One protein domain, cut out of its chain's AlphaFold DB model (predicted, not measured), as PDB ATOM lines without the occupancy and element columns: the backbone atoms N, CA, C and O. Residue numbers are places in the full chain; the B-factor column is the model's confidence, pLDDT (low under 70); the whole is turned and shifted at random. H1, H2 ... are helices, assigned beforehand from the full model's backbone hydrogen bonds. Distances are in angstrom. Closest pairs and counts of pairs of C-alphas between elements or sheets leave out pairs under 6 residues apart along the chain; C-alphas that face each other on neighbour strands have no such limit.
ATOM      1  N   THR A 170      23.804   2.076  15.812       42.00
ATOM      2  CA  THR A 170      23.988   0.614  15.656       42.00
ATOM      3  C   THR A 170      25.327   0.097  16.173       42.00
ATOM      4  O   THR A 170      25.477  -1.112  16.327       42.00
ATOM      5  N   ARG A 171      26.306   0.968  16.460       43.19
ATOM      6  CA  ARG A 171      27.629   0.519  16.928       43.19
ATOM      7  C   ARG A 171      27.701   0.246  18.435       43.19
ATOM      8  O   ARG A 171      28.584  -0.498  18.835       43.19
ATOM      9  N   ASN A 172      26.791   0.770  19.258       39.31
ATOM     10  CA  ASN A 172      26.854   0.558  20.704       39.31
ATOM     11  C   ASN A 172      25.481   0.256  21.311       39.31
ATOM     12  O   ASN A 172      24.576   1.094  21.309       39.31
ATOM     13  N   ASP A 173      25.399  -0.949  21.862       39.53
ATOM     14  CA  ASP A 173      24.326  -1.488  22.684       39.53
ATOM     15  C   ASP A 173      23.803  -0.445  23.692       39.53
ATOM     16  O   ASP A 173      24.527   0.158  24.489       39.53
ATOM     17  N   TRP A 174      22.510  -0.172  23.591       50.00
ATOM     18  CA  TRP A 174      21.889   1.122  23.882       50.00
ATOM     19  C   TRP A 174      21.706   1.482  25.367       50.00
ATOM     20  O   TRP A 174      21.085   2.497  25.675       50.00
ATOM     21  N   LYS A 175      22.261   0.704  26.303       40.97
ATOM     22  CA  LYS A 175      22.210   1.029  27.740       40.97
ATOM     23  C   LYS A 175      23.400   1.876  28.211       40.97
ATOM     24  O   LYS A 175      23.337   2.444  29.295       40.97
ATOM     25  N   PHE A 176      24.470   1.983  27.412       38.44
ATOM     26  CA  PHE A 176      25.739   2.591  27.848       38.44
ATOM     27  C   PHE A 176      26.163   3.846  27.054       38.44
ATOM     28  O   PHE A 176      26.924   4.668  27.556       38.44
ATOM     29  N   THR A 177      25.638   4.061  25.845       38.81
ATOM     30  CA  THR A 177      26.162   5.083  24.906       38.81
ATOM     31  C   THR A 177      25.469   6.441  24.963       38.81
ATOM     32  O   THR A 177      26.067   7.435  24.565       38.81
ATOM     33  N   ILE A 178      24.244   6.526  25.494       41.12
ATOM     34  CA  ILE A 178      23.603   7.831  25.762       41.12
ATOM     35  C   ILE A 178      24.391   8.616  26.831       41.12
ATOM     36  O   ILE A 178      24.358   9.840  26.841       41.12
ATOM     37  N   PHE A 179      25.190   7.926  27.653       39.97
ATOM     38  CA  PHE A 179      26.104   8.536  28.624       39.97
ATOM     39  C   PHE A 179      27.505   8.859  28.065       39.97
ATOM     40  O   PHE A 179      28.323   9.425  28.785       39.97
ATOM     41  N   GLN A 180      27.802   8.527  26.800       35.78
ATOM     42  CA  GLN A 180      29.118   8.753  26.180       35.78
ATOM     43  C   GLN A 180      29.045   9.361  24.770       35.78
ATOM     44  O   GLN A 180      29.895   9.093  23.924       35.78
ATOM     45  N   LEU A 181      28.081  10.247  24.518       40.47
ATOM     46  CA  LEU A 181      28.312  11.359  23.596       40.47
ATOM     47  C   LEU A 181      28.701  12.554  24.466       40.47
ATOM     48  O   LEU A 181      27.813  13.206  25.011       40.47
ATOM     49  N   PRO A 182      29.998  12.868  24.642       42.78
ATOM     50  CA  PRO A 182      30.407  13.914  25.573       42.78
ATOM     51  C   PRO A 182      29.914  15.315  25.169       42.78
ATOM     52  O   PRO A 182      30.140  16.253  25.922       42.78
ATOM     53  N   GLN A 183      29.304  15.481  23.982       47.81
ATOM     54  CA  GLN A 183      29.032  16.792  23.378       47.81
ATOM     55  C   GLN A 183      27.667  16.946  22.671       47.81
ATOM     56  O   GLN A 183      27.356  18.051  22.235       47.81
ATOM     57  N   ILE A 184      26.827  15.904  22.556       55.91
ATOM     58  CA  ILE A 184      25.477  16.027  21.965       55.91
ATOM     59  C   ILE A 184      24.446  15.645  23.027       55.91
ATOM     60  O   ILE A 184      24.310  14.472  23.368       55.91
ATOM     61  N   SER A 185      23.730  16.632  23.574       73.12
ATOM     62  CA  SER A 185      22.712  16.369  24.594       73.12
ATOM     63  C   SER A 185      21.524  15.592  24.011       73.12
ATOM     64  O   SER A 185      21.194  15.715  22.831       73.12
ATOM     65  N   VAL A 186      20.829  14.810  24.845       76.06
ATOM     66  CA  VAL A 186      19.594  14.101  24.445       76.06
ATOM     67  C   VAL A 186      18.567  15.076  23.860       76.06
ATOM     68  O   VAL A 186      17.911  14.782  22.863       76.06
ATOM     69  N   MET A 187      18.507  16.283  24.424       81.50
ATOM     70  CA  MET A 187      17.667  17.376  23.946       81.50
ATOM     71  C   MET A 187      18.033  17.796  22.519       81.50
ATOM     72  O   MET A 187      17.163  17.952  21.664       81.50
ATOM     73  N   HIS A 188      19.323  17.896  22.212       78.44
ATOM     74  CA  HIS A 188      19.778  18.170  20.858       78.44
ATOM     75  C   HIS A 188      19.322  17.101  19.853       78.44
ATOM     76  O   HIS A 188      18.790  17.424  18.791       78.44
ATOM     77  N   ALA A 189      19.473  15.824  20.214       75.06
ATOM     78  CA  ALA A 189      19.074  14.704  19.366       75.06
ATOM     79  C   ALA A 189      17.559  14.680  19.107       75.06
ATOM     80  O   ALA A 189      17.130  14.405  17.988       75.06
ATOM     81  N   ILE A 190      16.749  15.008  20.118       81.38
ATOM     82  CA  ILE A 190      15.288  15.127  19.994       81.38
ATOM     83  C   ILE A 190      14.920  16.224  19.000       81.38
ATOM     84  O   ILE A 190      14.097  16.001  18.114       81.38
ATOM     85  N   ARG A 191      15.566  17.389  19.115       84.38
ATOM     86  CA  ARG A 191      15.350  18.517  18.207       84.38
ATOM     87  C   ARG A 191      15.661  18.136  16.759       84.38
ATOM     88  O   ARG A 191      14.866  18.425  15.871       84.38
ATOM     89  N   LEU A 192      16.785  17.455  16.531       78.38
ATOM     90  CA  LEU A 192      17.165  16.972  15.202       78.38
ATOM     91  C   LEU A 192      16.188  15.917  14.669       78.38
ATOM     92  O   LEU A 192      15.801  15.976  13.505       78.38
ATOM     93  N   ALA A 193      15.758  14.975  15.513       79.75
ATOM     94  CA  ALA A 193      14.796  13.946  15.123       79.75
ATOM     95  C   ALA A 193      13.454  14.550  14.686       79.75
ATOM     96  O   ALA A 193      12.876  14.085  13.704       79.75
ATOM     97  N   GLU A 194      12.987  15.601  15.365       84.38
ATOM     98  CA  GLU A 194      11.779  16.330  14.969       84.38
ATOM     99  C   GLU A 194      11.961  17.060  13.635       84.38
ATOM    100  O   GLU A 194      11.142  16.909  12.729       84.38
ATOM    101  N   GLN A 195      13.071  17.783  13.459       78.81
ATOM    102  CA  GLN A 195      13.364  18.499  12.209       78.81
ATOM    103  C   GLN A 195      13.450  17.569  10.991       78.81
ATOM    104  O   GLN A 195      13.060  17.951   9.884       78.81
ATOM    105  N   LEU A 196      13.937  16.347  11.200       70.81
ATOM    106  CA  LEU A 196      14.018  15.294  10.190       70.81
ATOM    107  C   LEU A 196      12.715  14.495  10.035       70.81
ATOM    108  O   LEU A 196      12.638  13.615   9.184       70.81
ATOM    109  N   LYS A 197      11.682  14.781  10.838       78.38
ATOM    110  CA  LYS A 197      10.417  14.025  10.892       78.38
ATOM    111  C   LYS A 197      10.612  12.531  11.187       78.38
ATOM    112  O   LYS A 197       9.802  11.690  10.795       78.38
ATOM    113  N   LEU A 198      11.659  12.190  11.937       74.06
ATOM    114  CA  LEU A 198      11.992  10.826  12.346       74.06
ATOM    115  C   LEU A 198      11.180  10.431  13.588       74.06
ATOM    116  O   LEU A 198      11.723  10.258  14.684       74.06
ATOM    117  N   SER A 199       9.867  10.273  13.424       77.81
ATOM    118  CA  SER A 199       8.905  10.022  14.513       77.81
ATOM    119  C   SER A 199       9.269   8.814  15.387       77.81
ATOM    120  O   SER A 199       9.261   8.907  16.616       77.81
ATOM    121  N   THR A 200       9.692   7.704  14.777       73.69
ATOM    122  CA  THR A 200      10.141   6.495  15.491       73.69
ATOM    123  C   THR A 200      11.376   6.756  16.355       73.69
ATOM    124  O   THR A 200      11.531   6.182  17.434       73.69
ATOM    125  N   ILE A 201      12.283   7.620  15.893       69.06
ATOM    126  CA  ILE A 201      13.509   7.961  16.620       69.06
ATOM    127  C   ILE A 201      13.182   8.924  17.758       69.06
ATOM    128  O   ILE A 201      13.630   8.671  18.874       69.06
ATOM    129  N   LYS A 202      12.352   9.942  17.501       80.81
ATOM    130  CA  LYS A 202      11.856  10.882  18.514       80.81
ATOM    131  C   LYS A 202      11.204  10.158  19.689       80.81
ATOM    132  O   LYS A 202      11.595  10.379  20.831       80.81
ATOM    133  N   GLN A 203      10.279   9.237  19.420       78.38
ATOM    134  CA  GLN A 203       9.576   8.511  20.482       78.38
ATOM    135  C   GLN A 203      10.525   7.679  21.349       78.38
ATOM    136  O   GLN A 203      10.454   7.749  22.574       78.38
ATOM    137  N   ARG A 204      11.489   6.992  20.726       72.75
ATOM    138  CA  ARG A 204      12.529   6.266  21.468       72.75
ATOM    139  C   ARG A 204      13.436   7.193  22.278       72.75
ATOM    140  O   ARG A 204      13.906   6.787  23.329       72.75
ATOM    141  N   LEU A 205      13.727   8.401  21.790       75.88
ATOM    142  CA  LEU A 205      14.520   9.378  22.541       75.88
ATOM    143  C   LEU A 205      13.754   9.867  23.770       75.88
ATOM    144  O   LEU A 205      14.338   9.960  24.845       75.88
ATOM    145  N   PHE A 206      12.447  10.095  23.642       80.06
ATOM    146  CA  PHE A 206      11.601  10.435  24.782       80.06
ATOM    147  C   PHE A 206      11.621   9.357  25.872       80.06
ATOM    148  O   PHE A 206      11.676   9.704  27.046       80.06
ATOM    149  N   ASP A 207      11.631   8.072  25.497       77.75
ATOM    150  CA  ASP A 207      11.679   6.951  26.455       77.75
ATOM    151  C   ASP A 207      13.020   6.846  27.201       77.75
ATOM    152  O   ASP A 207      13.107   6.216  28.251       77.75
ATOM    153  N   THR A 208      14.084   7.442  26.655       74.44
ATOM    154  CA  THR A 208      15.432   7.407  27.251       74.44
ATOM    155  C   THR A 208      15.719   8.561  28.204       74.44
ATOM    156  O   THR A 208      16.758   8.556  28.866       74.44
ATOM    157  N   ILE A 209      14.835   9.558  28.278       77.06
ATOM    158  CA  ILE A 209      15.003  10.690  29.192       77.06
ATOM    159  C   ILE A 209      14.833  10.175  30.621       77.06
ATOM    160  O   ILE A 209      13.894   9.447  30.917       77.06
ATOM    161  N   SER A 210      15.751  10.530  31.518       75.06
ATOM    162  CA  SER A 210      15.594  10.243  32.943       75.06
ATOM    163  C   SER A 210      14.866  11.385  33.647       75.06
ATOM    164  O   SER A 210      14.890  12.535  33.200       75.06
ATOM    165  N   ILE A 211      14.277  11.090  34.806       74.00
ATOM    166  CA  ILE A 211      13.623  12.103  35.643       74.00
ATOM    167  C   ILE A 211      14.579  13.229  36.069       74.00
ATOM    168  O   ILE A 211      14.160  14.373  36.228       74.00
ATOM    169  N   ASP A 212      15.872  12.939  36.215       71.12
ATOM    170  CA  ASP A 212      16.872  13.940  36.593       71.12
ATOM    171  C   ASP A 212      17.186  14.890  35.434       71.12
ATOM    172  O   ASP A 212      17.245  16.105  35.633       71.12
ATOM    173  N   VAL A 213      17.283  14.362  34.207       72.62
ATOM    174  CA  VAL A 213      17.375  15.192  32.996       72.62
ATOM    175  C   VAL A 213      16.120  16.053  32.878       72.62
ATOM    176  O   VAL A 213      16.241  17.258  32.663       72.62
ATOM    177  N   PHE A 214      14.940  15.473  33.127       74.25
ATOM    178  CA  PHE A 214      13.667  16.192  33.108       74.25
ATOM    179  C   PHE A 214      13.635  17.365  34.104       74.25
ATOM    180  O   PHE A 214      13.293  18.487  33.739       74.25
ATOM    181  N   ARG A 215      14.080  17.155  35.348       76.69
ATOM    182  CA  ARG A 215      14.176  18.218  36.370       76.69
ATOM    183  C   ARG A 215      15.145  19.337  35.986       76.69
ATOM    184  O   ARG A 215      14.966  20.470  36.421       76.69
ATOM    185  N   SER A 216      16.149  19.033  35.166       76.75
ATOM    186  CA  SER A 216      17.125  20.006  34.660       76.75
ATOM    187  C   SER A 216      16.753  20.649  33.312       76.75
ATOM    188  O   SER A 216      17.492  21.508  32.835       76.75
ATOM    189  N   LEU A 217      15.603  20.297  32.714       76.62
ATOM    190  CA  LEU A 217      15.194  20.750  31.374       76.62
ATOM    191  C   LEU A 217      15.159  22.267  31.216       76.62
ATOM    192  O   LEU A 217      15.602  22.791  30.199       76.62
ATOM    193  N   ALA A 218      14.652  22.982  32.220       74.19
ATOM    194  CA  ALA A 218      14.547  24.441  32.176       74.19
ATOM    195  C   ALA A 218      15.918  25.132  32.036       74.19
ATOM    196  O   ALA A 218      16.013  26.242  31.504       74.19
ATOM    197  N   SER A 219      16.979  24.460  32.485       76.25
ATOM    198  CA  SER A 219      18.360  24.936  32.421       76.25
ATOM    199  C   SER A 219      19.085  24.499  31.144       76.25
ATOM    200  O   SER A 219      20.169  25.007  30.872       76.25
ATOM    201  N   ASP A 220      18.513  23.587  30.350       78.19
ATOM    202  CA  ASP A 220      19.135  23.061  29.135       78.19
ATOM    203  C   ASP A 220      18.973  24.039  27.953       78.19
ATOM    204  O   ASP A 220      17.871  24.428  27.552       78.19
ATOM    205  N   GLU A 221      20.099  24.453  27.366       79.69
ATOM    206  CA  GLU A 221      20.127  25.400  26.243       79.69
ATOM    207  C   GLU A 221      19.489  24.843  24.961       79.69
ATOM    208  O   GLU A 221      18.961  25.599  24.142       79.69
ATOM    209  N   GLN A 222      19.510  23.524  24.765       79.94
ATOM    210  CA  GLN A 222      18.895  22.886  23.604       79.94
ATOM    211  C   GLN A 222      17.381  22.797  23.783       79.94
ATOM    212  O   GLN A 222      16.659  23.039  22.818       79.94
ATOM    213  N   TYR A 223      16.891  22.559  25.005       81.38
ATOM    214  CA  TYR A 223      15.465  22.662  25.332       81.38
ATOM    215  C   TYR A 223      14.921  24.057  25.026       81.38
ATOM    216  O   TYR A 223      13.889  24.183  24.369       81.38
ATOM    217  N   LYS A 224      15.636  25.125  25.404       81.38
ATOM    218  CA  LYS A 224      15.219  26.506  25.090       81.38
ATOM    219  C   LYS A 224      15.022  26.728  23.588       81.38
ATOM    220  O   LYS A 224      14.043  27.367  23.209       81.38
ATOM    221  N   LYS A 225      15.889  26.136  22.760       80.62
ATOM    222  CA  LYS A 225      15.871  26.217  21.289       80.62
ATOM    223  C   LYS A 225      14.825  25.326  20.602       80.62
ATOM    224  O   LYS A 225      14.766  25.346  19.376       80.62
ATOM    225  N   MET A 226      14.045  24.530  21.336       83.12
ATOM    226  CA  MET A 226      12.965  23.721  20.755       83.12
ATOM    227  C   MET A 226      11.701  24.536  20.498       83.12
ATOM    228  O   MET A 226      11.382  25.463  21.251       83.12
ATOM    229  N   ASP A 227      10.949  24.115  19.484       83.94
ATOM    230  CA  ASP A 227       9.632  24.662  19.172       83.94
ATOM    231  C   ASP A 227       8.608  24.348  20.270       83.94
ATOM    232  O   ASP A 227       8.727  23.365  21.008       83.94
ATOM    233  N   ALA A 228       7.595  25.209  20.390       84.00
ATOM    234  CA  ALA A 228       6.573  25.101  21.430       84.00
ATOM    235  C   ALA A 228       5.779  23.785  21.347       84.00
ATOM    236  O   ALA A 228       5.469  23.202  22.382       84.00
ATOM    237  N   GLU A 229       5.514  23.289  20.135       85.75
ATOM    238  CA  GLU A 229       4.822  22.014  19.907       85.75
ATOM    239  C   GLU A 229       5.645  20.824  20.415       85.75
ATOM    240  O   GLU A 229       5.144  20.011  21.189       85.75
ATOM    241  N   LEU A 230       6.939  20.772  20.079       84.62
ATOM    242  CA  LEU A 230       7.841  19.713  20.542       84.62
ATOM    243  C   LEU A 230       8.011  19.731  22.068       84.62
ATOM    244  O   LEU A 230       8.085  18.680  22.703       84.62
ATOM    245  N   LYS A 231       8.048  20.927  22.671       85.62
ATOM    246  CA  LYS A 231       8.056  21.091  24.133       85.62
ATOM    247  C   LYS A 231       6.769  20.572  24.766       85.62
ATOM    248  O   LYS A 231       6.846  19.918  25.801       85.62
ATOM    249  N   ALA A 232       5.616  20.870  24.170       84.88
ATOM    250  CA  ALA A 232       4.324  20.403  24.658       84.88
ATOM    251  C   ALA A 232       4.223  18.876  24.583       84.88
ATOM    252  O   ALA A 232       3.892  18.259  25.587       84.88
ATOM    253  N   GLU A 233       4.612  18.265  23.461       85.75
ATOM    254  CA  GLU A 233       4.615  16.802  23.290       85.75
ATOM    255  C   GLU A 233       5.557  16.114  24.291       85.75
ATOM    256  O   GLU A 233       5.223  15.085  24.882       85.75
ATOM    257  N   LEU A 234       6.728  16.715  24.535       84.12
ATOM    258  CA  LEU A 234       7.653  16.246  25.559       84.12
ATOM    259  C   LEU A 234       7.019  16.319  26.956       84.12
ATOM    260  O   LEU A 234       7.096  15.356  27.711       84.12
ATOM    261  N   LEU A 235       6.393  17.441  27.315       82.31
ATOM    262  CA  LEU A 235       5.770  17.614  28.630       82.31
ATOM    263  C   LEU A 235       4.521  16.746  28.807       82.31
ATOM    264  O   LEU A 235       4.309  16.243  29.900       82.31
ATOM    265  N   GLU A 236       3.724  16.524  27.765       82.94
ATOM    266  CA  GLU A 236       2.518  15.690  27.807       82.94
ATOM    267  C   GLU A 236       2.854  14.232  28.129       82.94
ATOM    268  O   GLU A 236       2.224  13.611  28.989       82.94
ATOM    269  N   LYS A 237       3.918  13.699  27.517       75.81
ATOM    270  CA  LYS A 237       4.375  12.329  27.777       75.81
ATOM    271  C   LYS A 237       4.878  12.125  29.210       75.81
ATOM    272  O   LYS A 237       4.799  11.013  29.719       75.81
ATOM    273  N   TRP A 238       5.377  13.179  29.854       68.88
ATOM    274  CA  TRP A 238       5.894  13.140  31.226       68.88
ATOM    275  C   TRP A 238       4.897  13.643  32.277       68.88
ATOM    276  O   TRP A 238       5.010  13.277  33.443       68.88
ATOM    277  N   GLY A 239       3.888  14.419  31.882       62.91
ATOM    278  CA  GLY A 239       2.808  14.893  32.748       62.91
ATOM    279  C   GLY A 239       1.903  13.773  33.259       62.91
ATOM    280  O   GLY A 239       1.180  13.974  34.221       62.91
ATOM    281  N   THR A 240       1.973  12.580  32.663       58.31
ATOM    282  CA  THR A 240       1.338  11.357  33.181       58.31
ATOM    283  C   THR A 240       2.116  10.696  34.327       58.31
ATOM    284  O   THR A 240       1.570   9.820  34.995       58.31
ATOM    285  N   PHE A 241       3.374  11.093  34.559       53.62
ATOM    286  CA  PHE A 241       4.247  10.565  35.618       53.62
ATOM    287  C   PHE A 241       4.425  11.530  36.806       53.62
ATOM    288  O   PHE A 241       5.130  11.185  37.760       53.62
TER     289      PHE A 241
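Overview. This is residues 170 to 241 of the 242 residues of the protein "BTB domain-containing protein" of Angiostrongylus cantonensis (UniProt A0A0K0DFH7). A short helical hairpin, H1 and H2, makes the middle, with H5 slanting past one side and residues 170 to 185, with no named element, on the other. H4 packs on H1, and H3 lies beyond one end of the hairpin. The 72 printed residues hold five named helices, H1 to H5 in chain order, and no named strand: all helix, compact, radius of gyration of the C-alphas 11.9 A, spans 32 by 26 by 24 A.

Along the chain. Find C-alpha 186 at (19.594, 14.101, 24.445); H1 runs to 195, 14.4 A. Next come H2, 199 to 207, 12.6 A; H3, 211 to 215; H4, 221 to 224; and H5, 228 to 239, 15.7 A, ending at (2.808, 14.893, 32.748).

Arrangement. H1 and H2 touch at C-alphas 193 and 202, 5.4 A, opposite ways at a shallow tilt of 20 degrees. H4 touches H1 at C-alphas 222 and 188, 5.5 A. H5 is close but not clearly touching H2, C-alphas 234 and 206 being 7.1 A apart. H3 is apart from H1. Every O i to N i+4 pair is within hydrogen-bond range in H1, H2 and H3, 7 of 8 in H5; H4 is too short for one.

Size, cuts and confidence. C-alphas 171 and 239 are farthest apart, 32.8 A. The printed part has no cut; the four links between helices are tight. Look for pLDDT under 70 at residues 170 to 184, 201 and 238 to 241.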